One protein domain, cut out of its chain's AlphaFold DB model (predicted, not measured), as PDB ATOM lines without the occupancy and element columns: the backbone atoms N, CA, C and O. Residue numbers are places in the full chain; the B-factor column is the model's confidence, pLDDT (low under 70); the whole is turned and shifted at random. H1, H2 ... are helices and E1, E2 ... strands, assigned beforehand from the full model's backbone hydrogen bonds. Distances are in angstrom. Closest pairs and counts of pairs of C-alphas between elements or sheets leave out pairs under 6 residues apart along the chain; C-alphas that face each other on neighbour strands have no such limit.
ATOM      1  N   MET A   1     225.818 228.370  80.281       64.69
ATOM      2  CA  MET A   1     226.090 229.054  81.568       64.69
ATOM      3  C   MET A   1     225.084 228.607  82.613       64.69
ATOM      4  O   MET A   1     223.878 228.816  82.447       64.69
ATOM      5  N   THR A   2     225.613 227.962  83.647       74.88
ATOM      6  CA  THR A   2     224.883 227.502  84.827       74.88
ATOM      7  C   THR A   2     225.188 228.480  85.945       74.88
ATOM      8  O   THR A   2     226.356 228.707  86.236       74.88
ATOM      9  N   SER A   3     224.161 229.065  86.546       82.12
ATOM     10  CA  SER A   3     224.329 229.938  87.703       82.12
ATOM     11  C   SER A   3     224.127 229.128  88.976       82.12
ATOM     12  O   SER A   3     223.163 228.365  89.090       82.12
ATOM     13  N   ASN A   4     225.050 229.271  89.917       84.69
ATOM     14  CA  ASN A   4     225.041 228.575  91.191       84.69
ATOM     15  C   ASN A   4     224.506 229.511  92.280       84.69
ATOM     16  O   ASN A   4     225.104 230.548  92.572       84.69
ATOM     17  N   TYR A   5     223.354 229.168  92.854       87.12
ATOM     18  CA  TYR A   5     222.664 229.976  93.855       87.12
ATOM     19  C   TYR A   5     222.836 229.350  95.230       87.12
ATOM     20  O   TYR A   5     222.297 228.278  95.510       87.12
ATOM     21  N   ILE A   6     223.573 230.043  96.090       85.44
ATOM     22  CA  ILE A   6     223.763 229.673  97.489       85.44
ATOM     23  C   ILE A   6     222.727 230.459  98.288       85.44
ATOM     24  O   ILE A   6     222.752 231.686  98.311       85.44
ATOM     25  N   ILE A   7     221.759 229.757  98.872       87.50
ATOM     26  CA  ILE A   7     220.589 230.355  99.513       87.50
ATOM     27  C   ILE A   7     220.640 230.089 101.015       87.50
ATOM     28  O   ILE A   7     220.500 228.953 101.460       87.50
ATOM     29  N   HIS A   8     220.795 231.150 101.796       84.06
ATOM     30  CA  HIS A   8     220.818 231.140 103.252       84.06
ATOM     31  C   HIS A   8     219.422 231.439 103.816       84.06
ATOM     32  O   HIS A   8     218.861 232.519 103.603       84.06
ATOM     33  N   ILE A   9     218.872 230.489 104.572       84.44
ATOM     34  CA  ILE A   9     217.582 230.568 105.267       84.44
ATOM     35  C   ILE A   9     217.837 230.345 106.757       84.44
ATOM     36  O   ILE A   9     217.865 229.212 107.238       84.44
ATOM     37  N   GLY A  10     218.054 231.432 107.500       78.12
ATOM     38  CA  GLY A  10     218.516 231.328 108.886       78.12
ATOM     39  C   GLY A  10     219.842 230.566 108.946       78.12
ATOM     40  O   GLY A  10     220.815 230.991 108.328       78.12
ATOM     41  N   ASN A  11     219.851 229.422 109.635       76.44
ATOM     42  CA  ASN A  11     221.032 228.560 109.762       76.44
ATOM     43  C   ASN A  11     221.152 227.518 108.637       76.44
ATOM     44  O   ASN A  11     222.168 226.835 108.539       76.44
ATOM     45  N   HIS A  12     220.133 227.380 107.788       80.31
ATOM     46  CA  HIS A  12     220.135 226.407 106.700       80.31
ATOM     47  C   HIS A  12     220.705 227.019 105.424       80.31
ATOM     48  O   HIS A  12     220.319 228.118 105.023       80.31
ATOM     49  N   ILE A  13     221.594 226.283 104.760       84.88
ATOM     50  CA  ILE A  13     222.184 226.668 103.478       84.88
ATOM     51  C   ILE A  13     221.702 225.681 102.424       84.88
ATOM     52  O   ILE A  13     221.892 224.474 102.553       84.88
ATOM     53  N   VAL A  14     221.071 226.198 101.376       85.44
ATOM     54  CA  VAL A  14     220.566 225.414 100.253       85.44
ATOM     55  C   VAL A  14     221.286 225.853  98.995       85.44
ATOM     56  O   VAL A  14     221.239 227.018  98.616       85.44
ATOM     57  N   ASN A  15     221.923 224.904  98.319       86.25
ATOM     58  CA  ASN A  15     222.558 225.155  97.038       86.25
ATOM     59  C   ASN A  15     221.627 224.720  95.894       86.25
ATOM     60  O   ASN A  15     221.174 223.572  95.854       86.25
ATOM     61  N   LYS A  16     221.323 225.636  94.970       86.00
ATOM     62  CA  LYS A  16     220.541 225.363  93.761       86.00
ATOM     63  C   LYS A  16     221.297 225.836  92.527       86.00
ATOM     64  O   LYS A  16     221.616 227.010  92.386       86.00
ATOM     65  N   ARG A  17     221.517 224.920  91.585       84.06
ATOM     66  CA  ARG A  17     222.091 225.228  90.272       84.06
ATOM     67  C   ARG A  17     220.967 225.446  89.269       84.06
ATOM     68  O   ARG A  17     220.111 224.579  89.127       84.06
ATOM     69  N   LEU A  18     220.982 226.580  88.573       84.50
ATOM     70  CA  LEU A  18     220.031 226.888  87.505       84.50
ATOM     71  C   LEU A  18     220.743 227.061  86.167       84.50
ATOM     72  O   LEU A  18     221.591 227.938  85.993       84.50
ATOM     73  N   LYS A  19     220.334 226.278  85.172       85.31
ATOM     74  CA  LYS A  19     220.826 226.381  83.795       85.31
ATOM     75  C   LYS A  19     219.979 227.357  82.977       85.31
ATOM     76  O   LYS A  19     219.197 226.988  82.107       85.31
ATOM     77  N   ILE A  20     220.107 228.648  83.270       82.44
ATOM     78  CA  ILE A  20     219.203 229.675  82.718       82.44
ATOM     79  C   ILE A  20     219.410 229.884  81.216       82.44
ATOM     80  O   ILE A  20     218.458 230.040  80.457       82.44
ATOM     81  N   SER A  21     220.668 229.901  80.782       80.00
ATOM     82  CA  SER A  21     221.016 230.141  79.375       80.00
ATOM     83  C   SER A  21     220.673 228.985  78.434       80.00
ATOM     84  O   SER A  21     220.527 229.233  77.241       80.00
ATOM     85  N   GLU A  22     220.534 227.772  78.973       85.25
ATOM     86  CA  GLU A  22     220.201 226.550  78.232       85.25
ATOM     87  C   GLU A  22     218.694 226.457  77.973       85.25
ATOM     88  O   GLU A  22     218.273 226.174  76.857       85.25
ATOM     89  N   TYR A  23     217.874 226.789  78.977       85.94
ATOM     90  CA  TYR A  23     216.425 226.587  78.908       85.94
ATOM     91  C   TYR A  23     215.612 227.810  78.472       85.94
ATOM     92  O   TYR A  23     214.458 227.665  78.065       85.94
ATOM     93  N   LEU A  24     216.167 229.024  78.566       87.56
ATOM     94  CA  LEU A  24     215.433 230.249  78.241       87.56
ATOM     95  C   LEU A  24     215.882 230.891  76.929       87.56
ATOM     96  O   LEU A  24     217.069 231.140  76.674       87.56
ATOM     97  N   SER A  25     214.891 231.296  76.135       89.00
ATOM     98  CA  SER A  25     215.099 232.066  74.912       89.00
ATOM     99  C   SER A  25     215.766 233.417  75.200       89.00
ATOM    100  O   SER A  25     215.704 233.974  76.301       89.00
ATOM    101  N   LYS A  26     216.393 234.006  74.175       89.12
ATOM    102  CA  LYS A  26     217.041 235.326  74.277       89.12
ATOM    103  C   LYS A  26     216.061 236.424  74.722       89.12
ATOM    104  O   LYS A  26     216.453 237.354  75.428       89.12
ATOM    105  N   CYS A  27     214.792 236.320  74.328       86.56
ATOM    106  CA  CYS A  27     213.739 237.255  74.721       86.56
ATOM    107  C   CYS A  27     213.345 237.094  76.195       86.56
ATOM    108  O   CYS A  27     213.298 238.092  76.913       86.56
ATOM    109  N   GLU A  28     213.130 235.861  76.659       88.50
ATOM    110  CA  GLU A  28     212.803 235.562  78.062       88.50
ATOM    111  C   GLU A  28     213.927 236.012  79.005       88.50
ATOM    112  O   GLU A  28     213.670 236.678  80.011       88.50
ATOM    113  N   ARG A  29     215.188 235.766  78.622       88.12
ATOM    114  CA  ARG A  29     216.365 236.240  79.365       88.12
ATOM    115  C   ARG A  29     216.371 237.756  79.543       88.12
ATOM    116  O   ARG A  29     216.531 238.236  80.661       88.12
ATOM    117  N   ARG A  30     216.095 238.517  78.477       87.75
ATOM    118  CA  ARG A  30     215.988 239.987  78.542       87.75
ATOM    119  C   ARG A  30     214.845 240.462  79.443       87.75
ATOM    120  O   ARG A  30     214.943 241.538  80.034       87.75
ATOM    121  N   VAL A  31     213.738 239.717  79.522       87.88
ATOM    122  CA  VAL A  31     212.603 240.058  80.400       87.88
ATOM    123  C   VAL A  31     212.984 239.878  81.866       87.88
ATOM    124  O   VAL A  31     212.707 240.773  82.669       87.88
ATOM    125  N   ILE A  32     213.646 238.768  82.196       89.06
ATOM    126  CA  ILE A  32     214.138 238.480  83.546       89.06
ATOM    127  C   ILE A  32     215.214 239.484  83.964       89.06
ATOM    128  O   ILE A  32     215.104 240.083  85.029       89.06
ATOM    129  N   GLU A  33     216.193 239.759  83.102       87.75
ATOM    130  CA  GLU A  33     217.287 240.699  83.376       87.75
ATOM    131  C   GLU A  33     216.769 242.111  83.699       87.75
ATOM    132  O   GLU A  33     217.163 242.743  84.681       87.75
ATOM    133  N   LYS A  34     215.773 242.590  82.940       87.38
ATOM    134  CA  LYS A  34     215.114 243.881  83.209       87.38
ATOM    135  C   LYS A  34     214.332 243.894  84.524       87.38
ATOM    136  O   LYS A  34     214.132 244.968  85.111       87.38
ATOM    137  N   ASN A  35     213.881 242.733  84.991       88.12
ATOM    138  CA  ASN A  35     213.045 242.563  86.176       88.12
ATOM    139  C   ASN A  35     213.727 241.710  87.248       88.12
ATOM    140  O   ASN A  35     213.059 240.957  87.957       88.12
ATOM    141  N   ALA A  36     215.042 241.881  87.411       88.19
ATOM    142  CA  ALA A  36     215.829 240.964  88.217       88.19
ATOM    143  C   ALA A  36     215.359 240.831  89.673       88.19
ATOM    144  O   ALA A  36     215.309 239.737  90.221       88.19
ATOM    145  N   SER A  37     214.920 241.935  90.285       87.88
ATOM    146  CA  SER A  37     214.341 241.899  91.630       87.88
ATOM    147  C   SER A  37     213.101 241.005  91.700       87.88
ATOM    148  O   SER A  37     212.996 240.193  92.604       87.88
ATOM    149  N   ALA A  38     212.168 241.136  90.751       88.88
ATOM    150  CA  ALA A  38     210.935 240.350  90.765       88.88
ATOM    151  C   ALA A  38     211.227 238.859  90.555       88.88
ATOM    152  O   ALA A  38     210.642 238.032  91.245       88.88
ATOM    153  N   PHE A  39     212.182 238.540  89.677       91.62
ATOM    154  CA  PHE A  39     212.633 237.170  89.448       91.62
ATOM    155  C   PHE A  39     213.062 236.485  90.748       91.62
ATOM    156  O   PHE A  39     212.515 235.440  91.074       91.62
ATOM    157  N   PHE A  40     213.968 237.079  91.532       91.00
ATOM    158  CA  PHE A  40     214.443 236.422  92.754       91.00
ATOM    159  C   PHE A  40     213.362 236.273  93.825       91.00
ATOM    160  O   PHE A  40     213.313 235.254  94.507       91.00
ATOM    161  N   TYR A  41     212.475 237.260  93.974       90.88
ATOM    162  CA  TYR A  41     211.364 237.148  94.920       90.88
ATOM    163  C   TYR A  41     210.407 236.009  94.546       90.88
ATOM    164  O   TYR A  41     210.006 235.243  95.419       90.88
ATOM    165  N   ILE A  42     210.086 235.870  93.257       90.38
ATOM    166  CA  ILE A  42     209.245 234.778  92.755       90.38
ATOM    167  C   ILE A  42     209.974 233.436  92.871       90.38
ATOM    168  O   ILE A  42     209.379 232.457  93.304       90.38
ATOM    169  N   LEU A  43     211.264 233.389  92.535       91.06
ATOM    170  CA  LEU A  43     212.088 232.185  92.629       91.06
ATOM    171  C   LEU A  43     212.072 231.612  94.051       91.06
ATOM    172  O   LEU A  43     211.812 230.429  94.241       91.06
ATOM    173  N   ILE A  44     212.311 232.463  95.051       90.44
ATOM    174  CA  ILE A  44     212.289 232.060  96.458       90.44
ATOM    175  C   ILE A  44     210.894 231.605  96.889       90.44
ATOM    176  O   ILE A  44     210.773 230.582  97.561       90.44
ATOM    177  N   ASN A  45     209.851 232.333  96.488       89.81
ATOM    178  CA  ASN A  45     208.475 231.966  96.798       89.81
ATOM    179  C   ASN A  45     208.117 230.574  96.245       89.81
ATOM    180  O   ASN A  45     207.575 229.764  96.985       89.81
ATOM    181  N   LEU A  46     208.504 230.263  95.005       88.38
ATOM    182  CA  LEU A  46     208.210 228.980  94.353       88.38
ATOM    183  C   LEU A  46     209.014 227.791  94.909       88.38
ATOM    184  O   LEU A  46     208.515 226.667  94.928       88.38
ATOM    185  N   ILE A  47     210.265 228.011  95.334       88.00
ATOM    186  CA  ILE A  47     211.123 226.937  95.866       88.00
ATOM    187  C   ILE A  47     210.784 226.633  97.331       88.00
ATOM    188  O   ILE A  47     210.743 225.469  97.732       88.00
ATOM    189  N   PHE A  48     210.584 227.674  98.141       85.25
ATOM    190  CA  PHE A  48     210.503 227.547  99.599       85.25
ATOM    191  C   PHE A  48     209.110 227.778 100.169       85.25
ATOM    192  O   PHE A  48     208.950 227.640 101.379       85.25
ATOM    193  N   ASP A  49     208.122 228.118  99.337       84.69
ATOM    194  CA  ASP A  49     206.746 228.371  99.778       84.69
ATOM    195  C   ASP A  49     206.667 229.490 100.840       84.69
ATOM    196  O   ASP A  49     205.887 229.470 101.794       84.69
ATOM    197  N   VAL A  50     207.551 230.485 100.706       83.50
ATOM    198  CA  VAL A  50     207.604 231.637 101.610       83.50
ATOM    199  C   VAL A  50     206.899 232.820 100.947       83.50
ATOM    200  O   VAL A  50     207.325 233.247  99.868       83.50
ATOM    201  N   PRO A  51     205.862 233.409 101.569       83.31
ATOM    202  CA  PRO A  51     205.196 234.586 101.023       83.31
ATOM    203  C   PRO A  51     206.136 235.799 101.026       83.31
ATOM    204  O   PRO A  51     206.915 236.017 101.961       83.31
ATOM    205  N   ILE A  52     206.048 236.597  99.962       84.50
ATOM    206  CA  ILE A  52     206.952 237.713  99.643       84.50
ATOM    207  C   ILE A  52     207.003 238.762 100.766       84.50
ATOM    208  O   ILE A  52     208.033 239.400 100.986       84.50
ATOM    209  N   GLU A  53     205.919 238.926 101.523       82.19
ATOM    210  CA  GLU A  53     205.800 239.897 102.613       82.19
ATOM    211  C   GLU A  53     206.626 239.508 103.846       82.19
ATOM    212  O   GLU A  53     206.996 240.379 104.649       82.19
ATOM    213  N   ARG A  54     206.910 238.207 104.010       82.69
ATOM    214  CA  ARG A  54     207.565 237.652 105.204       82.69
ATOM    215  C   ARG A  54     209.082 237.731 105.159       82.69
ATOM    216  O   ARG A  54     209.698 237.641 106.221       82.69
ATOM    217  N   PHE A  55     209.690 237.955 103.995       86.94
ATOM    218  CA  PHE A  55     211.144 238.022 103.873       86.94
ATOM    219  C   PHE A  55     211.636 239.262 103.126       86.94
ATOM    220  O   PHE A  55     210.943 239.905 102.338       86.94
ATOM    221  N   ARG A  56     212.887 239.618 103.395       86.50
ATOM    222  CA  ARG A  56     213.672 240.554 102.597       86.50
ATOM    223  C   ARG A  56     214.833 239.806 101.983       86.50
ATOM    224  O   ARG A  56     215.441 238.962 102.634       86.50
ATOM    225  N   LEU A  57     215.140 240.159 100.746       89.50
ATOM    226  CA  LEU A  57     216.205 239.533  99.994       89.50
ATOM    227  C   LEU A  57     217.488 240.357 100.132       89.50
ATOM    228  O   LEU A  57     217.472 241.579  99.952       89.50
ATOM    229  N   VAL A  58     218.596 239.689 100.422       87.25
ATOM    230  CA  VAL A  58     219.935 240.273 100.340       87.25
ATOM    231  C   VAL A  58     220.749 239.424  99.380       87.25
ATOM    232  O   VAL A  58     220.929 238.242  99.623       87.25
ATOM    233  N   ILE A  59     221.226 240.019  98.290       87.62
ATOM    234  CA  ILE A  59     222.070 239.339  97.302       87.62
ATOM    235  C   ILE A  59     223.445 239.982  97.326       87.62
ATOM    236  O   ILE A  59     223.534 241.209  97.245       87.62
ATOM    237  N   ASN A  60     224.506 239.181  97.434       87.25
ATOM    238  CA  ASN A  60     225.897 239.648  97.466       87.25
ATOM    239  C   ASN A  60     226.060 240.829  98.450       87.25
ATOM    240  O   ASN A  60     226.598 241.888  98.115       87.25
ATOM    241  N   ARG A  61     225.502 240.662  99.663       82.88
ATOM    242  CA  ARG A  61     225.474 241.645 100.770       82.88
ATOM    243  C   ARG A  61     224.697 242.947 100.499       82.88
ATOM    244  O   ARG A  61     224.815 243.903 101.264       82.88
ATOM    245  N   LYS A  62     223.874 243.014  99.448       85.38
ATOM    246  CA  LYS A  62     223.040 244.183  99.122       85.38
ATOM    247  C   LYS A  62     221.557 243.880  99.278       85.38
ATOM    248  O   LYS A  62     221.061 242.893  98.746       85.38
ATOM    249  N   TYR A  63     220.835 244.774  99.955       85.75
ATOM    250  CA  TYR A  63     219.379 244.688 100.068       85.75
ATOM    251  C   TYR A  63     218.713 244.875  98.711       85.75
ATOM    252  O   TYR A  63     218.881 245.905  98.052       85.75
ATOM    253  N   ILE A  64     217.906 243.892  98.330       86.31
ATOM    254  CA  ILE A  64     217.118 243.922  97.112       86.31
ATOM    255  C   ILE A  64     215.669 244.154  97.498       86.31
ATOM    256  O   ILE A  64     215.061 243.375  98.222       86.31
ATOM    257  N   PHE A  65     215.110 245.247  96.995       84.50
ATOM    258  CA  PHE A  65     213.702 245.561  97.178       84.50
ATOM    259  C   PHE A  65     212.907 245.074  95.979       84.50
ATOM    260  O   PHE A  65     213.323 245.265  94.829       84.50
ATOM    261  N   LEU A  66     211.734 244.501  96.244       83.31
ATOM    262  CA  LEU A  66     210.774 244.199  95.198       83.31
ATOM    263  C   LEU A  66     210.333 245.510  94.537       83.31
ATOM    264  O   LEU A  66     209.601 246.313  95.116       83.31
ATOM    265  N   LYS A  67     210.794 245.744  93.310       80.62
ATOM    266  CA  LYS A  67     210.312 246.851  92.487       80.62
ATOM    267  C   LYS A  67     209.035 246.395  91.791       80.62
ATOM    268  O   LYS A  67     209.104 245.506  90.945       80.62
ATOM    269  N   LYS A  68     207.896 247.021  92.109       69.75
ATOM    270  CA  LYS A  68     206.659 246.859  91.330       69.75
ATOM    271  C   LYS A  68     206.927 247.379  89.913       69.75
ATOM    272  O   LYS A  68     207.020 248.584  89.690       69.75
ATOM    273  N   LYS A  69     207.158 246.466  88.972       70.12
ATOM    274  CA  LYS A  69     207.385 246.763  87.555       70.12
ATOM    275  C   LYS A  69     206.289 246.110  86.727       70.12
ATOM    276  O   LYS A  69     205.736 245.090  87.115       70.12
ATOM    277  N   LYS A  70     205.996 246.692  85.565       68.62
ATOM    278  CA  LYS A  70     205.083 246.091  84.586       68.62
ATOM    279  C   LYS A  70     205.640 244.719  84.164       68.62
ATOM    280  O   LYS A  70     206.847 244.621  83.942       68.62
ATOM    281  N   LYS A  71     204.765 243.719  83.983       81.00
ATOM    282  CA  LYS A  71     205.067 242.328  83.562       81.00
ATOM    283  C   LYS A  71     205.525 241.350  84.660       81.00
ATOM    284  O   LYS A  71     206.296 240.442  84.357       81.00
ATOM    285  N   VAL A  72     205.056 241.498  85.902       84.81
ATOM    286  CA  VAL A  72     205.305 240.487  86.953       84.81
ATOM    287  C   VAL A  72     204.797 239.111  86.518       84.81
ATOM    288  O   VAL A  72     205.540 238.146  86.647       84.81
ATOM    289  N   ASP A  73     203.623 239.040  85.885       85.88
ATOM    290  CA  ASP A  73     203.029 237.779  85.414       85.88
ATOM    291  C   ASP A  73     203.915 237.066  84.391       85.88
ATOM    292  O   ASP A  73     204.144 235.865  84.473       85.88
ATOM    293  N   ALA A  74     204.515 237.818  83.461       88.38
ATOM    294  CA  ALA A  74     205.458 237.245  82.506       88.38
ATOM    295  C   ALA A  74     206.712 236.708  83.215       88.38
ATOM    296  O   ALA A  74     207.196 235.633  82.878       88.38
ATOM    297  N   VAL A  75     207.237 237.437  84.208       89.75
ATOM    298  CA  VAL A  75     208.379 236.964  85.006       89.75
ATOM    299  C   VAL A  75     207.995 235.707  85.785       89.75
ATOM    300  O   VAL A  75     208.797 234.779  85.842       89.75
ATOM    301  N   PHE A  76     206.776 235.635  86.318       90.56
ATOM    302  CA  PHE A  76     206.258 234.459  87.010       90.56
ATOM    303  C   PHE A  76     206.224 233.232  86.098       90.56
ATOM    304  O   PHE A  76     206.859 232.226  86.414       90.56
ATOM    305  N   THR A  77     205.588 233.341  84.930       91.00
ATOM    306  CA  THR A  77     205.490 232.239  83.961       91.00
ATOM    307  C   THR A  77     206.864 231.741  83.523       91.00
ATOM    308  O   THR A  77     207.104 230.535  83.491       91.00
ATOM    309  N   ILE A  78     207.801 232.655  83.241       92.12
ATOM    310  CA  ILE A  78     209.159 232.277  82.833       92.12
ATOM    311  C   ILE A  78     209.917 231.614  83.995       92.12
ATOM    312  O   ILE A  78     210.611 230.624  83.781       92.12
ATOM    313  N   THR A  79     209.774 232.114  85.228       91.12
ATOM    314  CA  THR A  79     210.441 231.532  86.412       91.12
ATOM    315  C   THR A  79     209.906 230.133  86.711       91.12
ATOM    316  O   THR A  79     210.690 229.221  86.958       91.12
ATOM    317  N   LYS A  80     208.586 229.930  86.617       90.50
ATOM    318  CA  LYS A  80     207.957 228.614  86.775       90.50
ATOM    319  C   LYS A  80     208.463 227.628  85.721       90.50
ATOM    320  O   LYS A  80     208.930 226.549  86.071       90.50
ATOM    321  N   LYS A  81     208.448 228.031  84.444       91.12
ATOM    322  CA  LYS A  81     209.003 227.239  83.334       91.12
ATOM    323  C   LYS A  81     210.466 226.865  83.591       91.12
ATOM    324  O   LYS A  81     210.837 225.711  83.413       91.12
ATOM    325  N   LEU A  82     211.282 227.817  84.047       90.62
ATOM    326  CA  LEU A  82     212.690 227.577  84.367       90.62
ATOM    327  C   LEU A  82     212.856 226.523  85.472       90.62
ATOM    328  O   LEU A  82     213.706 225.650  85.335       90.62
ATOM    329  N   LEU A  83     212.070 226.588  86.549       90.19
ATOM    330  CA  LEU A  83     212.166 225.629  87.655       90.19
ATOM    331  C   LEU A  83     211.782 224.208  87.233       90.19
ATOM    332  O   LEU A  83     212.510 223.271  87.560       90.19
ATOM    333  N   VAL A  84     210.703 224.070  86.456       88.19
ATOM    334  CA  VAL A  84     210.257 222.777  85.913       88.19
ATOM    335  C   VAL A  84     211.338 222.164  85.022       88.19
ATOM    336  O   VAL A  84     211.697 221.009  85.210       88.19
ATOM    337  N   LEU A  85     211.931 222.950  84.116       87.88
ATOM    338  CA  LEU A  85     212.988 222.468  83.219       87.88
ATOM    339  C   LEU A  85     214.303 222.123  83.943       87.88
ATOM    340  O   LEU A  85     215.095 221.348  83.420       87.88
ATOM    341  N   ASN A  86     214.544 222.668  85.142       86.12
ATOM    342  CA  ASN A  86     215.692 222.302  85.982       86.12
ATOM    343  C   ASN A  86     215.388 221.142  86.954       86.12
ATOM    344  O   ASN A  86     216.218 220.863  87.818       86.12
ATOM    345  N   ASN A  87     214.227 220.480  86.847       85.12
ATOM    346  CA  ASN A  87     213.781 219.413  87.755       85.12
ATOM    347  C   ASN A  87     213.774 219.830  89.239       85.12
ATOM    348  O   ASN A  87     214.074 219.037  90.132       85.12
ATOM    349  N   ILE A  88     213.451 221.095  89.526       84.19
ATOM    350  CA  ILE A  88     213.324 221.591  90.899       84.19
ATOM    351  C   ILE A  88     211.856 221.507  91.306       84.19
ATOM    352  O   ILE A  88     211.000 222.113  90.666       84.19
ATOM    353  N   SER A  89     211.574 220.786  92.394       76.06
ATOM    354  CA  SER A  89     210.230 220.683  92.969       76.06
ATOM    355  C   SER A  89     209.673 222.072  93.288       76.06
ATOM    356  O   SER A  89     210.257 222.804  94.093       76.06
ATOM    357  N   VAL A  90     208.548 222.421  92.672       75.06
ATOM    358  CA  VAL A  90     207.832 223.672  92.928       75.06
ATOM    359  C   VAL A  90     206.780 223.402  93.996       75.06
ATOM    360  O   VAL A  90     205.923 222.542  93.812       75.06
ATOM    361  N   LYS A  91     206.843 224.125  95.116       69.56
ATOM    362  CA  LYS A  91     205.801 224.087  96.145       69.56
ATOM    363  C   LYS A  91     204.805 225.194  95.820       69.56
ATOM    364  O   LYS A  91     205.051 226.361  96.106       69.56
ATOM    365  N   GLU A  92     203.727 224.851  95.121       54.16
ATOM    366  CA  GLU A  92     202.707 225.832  94.746       54.16
ATOM    367  C   GLU A  92     201.832 226.197  95.951       54.16
ATOM    368  O   GLU A  92     200.917 225.463  96.313       54.16
ATOM    369  N   ARG A  93     202.050 227.386  96.520       52.91
ATOM    370  CA  ARG A  93     200.946 228.193  97.052       52.91
ATOM    371  C   ARG A  93     200.821 229.458  96.228       52.91
ATOM    372  O   ARG A  93     201.802 230.150  95.955       52.91
ATOM    373  N   PHE A  94     199.597 229.726  95.795       47.28
ATOM    374  CA  PHE A  94     199.283 230.864  94.950       47.28
ATOM    375  C   PHE A  94     199.619 232.193  95.636       47.28
ATOM    376  O   PHE A  94     199.337 232.419  96.813       47.28
ATOM    377  N   ILE A 286     221.593 238.334  86.990       79.00
ATOM    378  CA  ILE A 286     221.006 237.022  87.313       79.00
ATOM    379  C   ILE A 286     221.870 235.874  86.791       79.00
ATOM    380  O   ILE A 286     221.816 234.766  87.323       79.00
ATOM    381  N   PHE A 287     222.659 236.156  85.757       78.56
ATOM    382  CA  PHE A 287     223.513 235.194  85.072       78.56
ATOM    383  C   PHE A 287     224.924 235.140  85.656       78.56
ATOM    384  O   PHE A 287     225.807 234.560  85.031       78.56
ATOM    385  N   ASP A 288     225.139 235.770  86.813       80.56
ATOM    386  CA  ASP A 288     226.392 235.623  87.540       80.56
ATOM    387  C   ASP A 288     226.594 234.147  87.916       80.56
ATOM    388  O   ASP A 288     225.629 233.400  88.132       80.56
ATOM    389  N   GLU A 289     227.847 233.712  87.922       78.81
ATOM    390  CA  GLU A 289     228.205 232.315  88.162       78.81
ATOM    391  C   GLU A 289     227.939 231.936  89.621       78.81
ATOM    392  O   GLU A 289     227.432 230.847  89.898       78.81
ATOM    393  N   PHE A 290     228.178 232.878  90.537       79.75
ATOM    394  CA  PHE A 290     227.963 232.711  91.968       79.75
ATOM    395  C   PHE A 290     227.087 233.833  92.521       79.75
ATOM    396  O   PHE A 290     227.460 235.006  92.526       79.75
ATOM    397  N   LEU A 291     225.914 233.458  93.029       86.31
ATOM    398  CA  LEU A 291     225.010 234.369  93.727       86.31
ATOM    399  C   LEU A 291     224.791 233.875  95.151       86.31
ATOM    400  O   LEU A 291     224.250 232.789  95.365       86.31
ATOM    401  N   ASP A 292     225.199 234.709  96.104       85.50
ATOM    402  CA  ASP A 292     225.004 234.488  97.531       85.50
ATOM    403  C   ASP A 292     223.747 235.242  97.993       85.50
ATOM    404  O   ASP A 292     223.686 236.479  97.941       85.50
ATOM    405  N   ILE A 293     222.707 234.494  98.362       88.94
ATOM    406  CA  ILE A 293     221.349 234.976  98.613       88.94
ATOM    407  C   ILE A 293     220.975 234.704 100.070       88.94
ATOM    408  O   ILE A 293     220.829 233.558 100.470       88.94
ATOM    409  N   TYR A 294     220.690 235.748 100.845       87.31
ATOM    410  CA  TYR A 294     220.179 235.635 102.211       87.31
ATOM    411  C   TYR A 294     218.704 236.021 102.280       87.31
ATOM    412  O   TYR A 294     218.296 237.086 101.793       87.31
ATOM    413  N   LEU A 295     217.912 235.176 102.941       89.50
ATOM    414  CA  LEU A 295     216.521 235.447 103.284       89.50
ATOM    415  C   LEU A 295     216.448 235.962 104.719       89.50
ATOM    416  O   LEU A 295     216.661 235.230 105.683       89.50
ATOM    417  N   LEU A 296     216.102 237.238 104.862       87.00
ATOM    418  CA  LEU A 296     215.907 237.869 106.162       87.00
ATOM    419  C   LEU A 296     214.418 237.917 106.494       87.00
ATOM    420  O   LEU A 296     213.672 238.703 105.905       87.00
ATOM    421  N   PHE A 297     213.980 237.103 107.449       83.25
ATOM    422  CA  PHE A 297     212.581 237.069 107.865       83.25
ATOM    423  C   PHE A 297     212.215 238.270 108.734       83.25
ATOM    424  O   PHE A 297     212.949 238.686 109.633       83.25
ATOM    425  N   ARG A 298     211.036 238.837 108.473       71.06
ATOM    426  CA  ARG A 298     210.425 239.828 109.356       71.06
ATOM    427  C   ARG A 298     209.815 239.105 110.550       71.06
ATOM    428  O   ARG A 298     208.838 238.380 110.400       71.06
ATOM    429  N   LEU A 299     210.359 239.347 111.737       68.06
ATOM    430  CA  LEU A 299     209.755 238.887 112.985       68.06
ATOM    431  C   LEU A 299     208.379 239.555 113.167       68.06
ATOM    432  O   LEU A 299     208.279 240.788 113.125       68.06
ATOM    433  N   LYS A 300     207.316 238.757 113.355       53.72
ATOM    434  CA  LYS A 300     205.984 239.262 113.736       53.72
ATOM    435  C   LYS A 300     206.122 240.008 115.073       53.72
ATOM    436  O   LYS A 300     206.738 239.498 115.998       53.72
TER     437      LYS A 300
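AT A GLANCE: This is residues 1 to 94 and 286 to 300 of the 463 residues of the protein "Sde2_N_Ubi domain-containing protein" of Plasmodium vivax (strain Salvador I) (UniProt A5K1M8). A strongly twisted wall of five strands has H3 packed on one face and its other face bare; H4 crosses H3, and H2 crosses H4 near residues 74 to 78. The printed part has 109 residues, four named helices and five named strands in the order E1 E2 H1 H2 H3 E3 E4 H4 E5: mixed class, two layers, a helix on one face of a sheet. The sheet, E2 E1 E5 E3 E4, is mixed. The whole is compact, radius of gyration of the C-alphas 13.0 A, spanning 40 by 28 by 27 A.

HOW THE PARTS SIT: Start at E1, residues 3 to 9, in a hairpin with antiparallel E2, residues 12 to 18; N 5 and O 16 are 2.8 A apart. E5, residues 290 to 297, is E1's parallel neighbour, N 8 to O 293 2.7 A. E3, residues 55 to 59, is antiparallel to E5, N 58 to O 294 3.0 A, and forms a hairpin with E4, residues 62 to 64, N 64 to O 57 2.9 A. H3, residues 36 to 48, is on the sheet at a height of 8.9 A, over E3 and only just over E5, with 3 C-alphas. H4, residues 72 to 85, touches H3 at a steep tilt of 51 degrees, the same way; the closest C-alphas, Phe 39 and Val 75, are 6.2 A apart. H4 touches H2, residues 26 to 34, with residues 74 to 78 alone, closest C-alphas Ile 32 and Val 75, 6.1 A. With residues 82 to 85 alone it only just touches H1, residues 20 to 23, with 3 pairs of C-alphas within 8 A, the closest Tyr 23 and Leu 82, 6.7 A. H2, H3 and H4 have every O i to N i+4 pair within hydrogen-bond range; H1 is too short for one.

IN THESE COORDINATES: Find C-alpha 3 at (224.329, 229.938, 87.703), where E1 begins its 18.8 A; E2 covers 19.2 A, H3 18.4 A, H4 19.9 A. E5 runs 22.5 A to C-alpha 297 at (212.581, 237.069, 107.865).

THE WHOLE: Residues 95 to 285 are not printed; C-alphas 94 and 286 are 23.8 A apart. Of the links printed whole, none is long. Look for pLDDT under 70 at residues 1, 68, 70, 91 to 94 and 299 to 300.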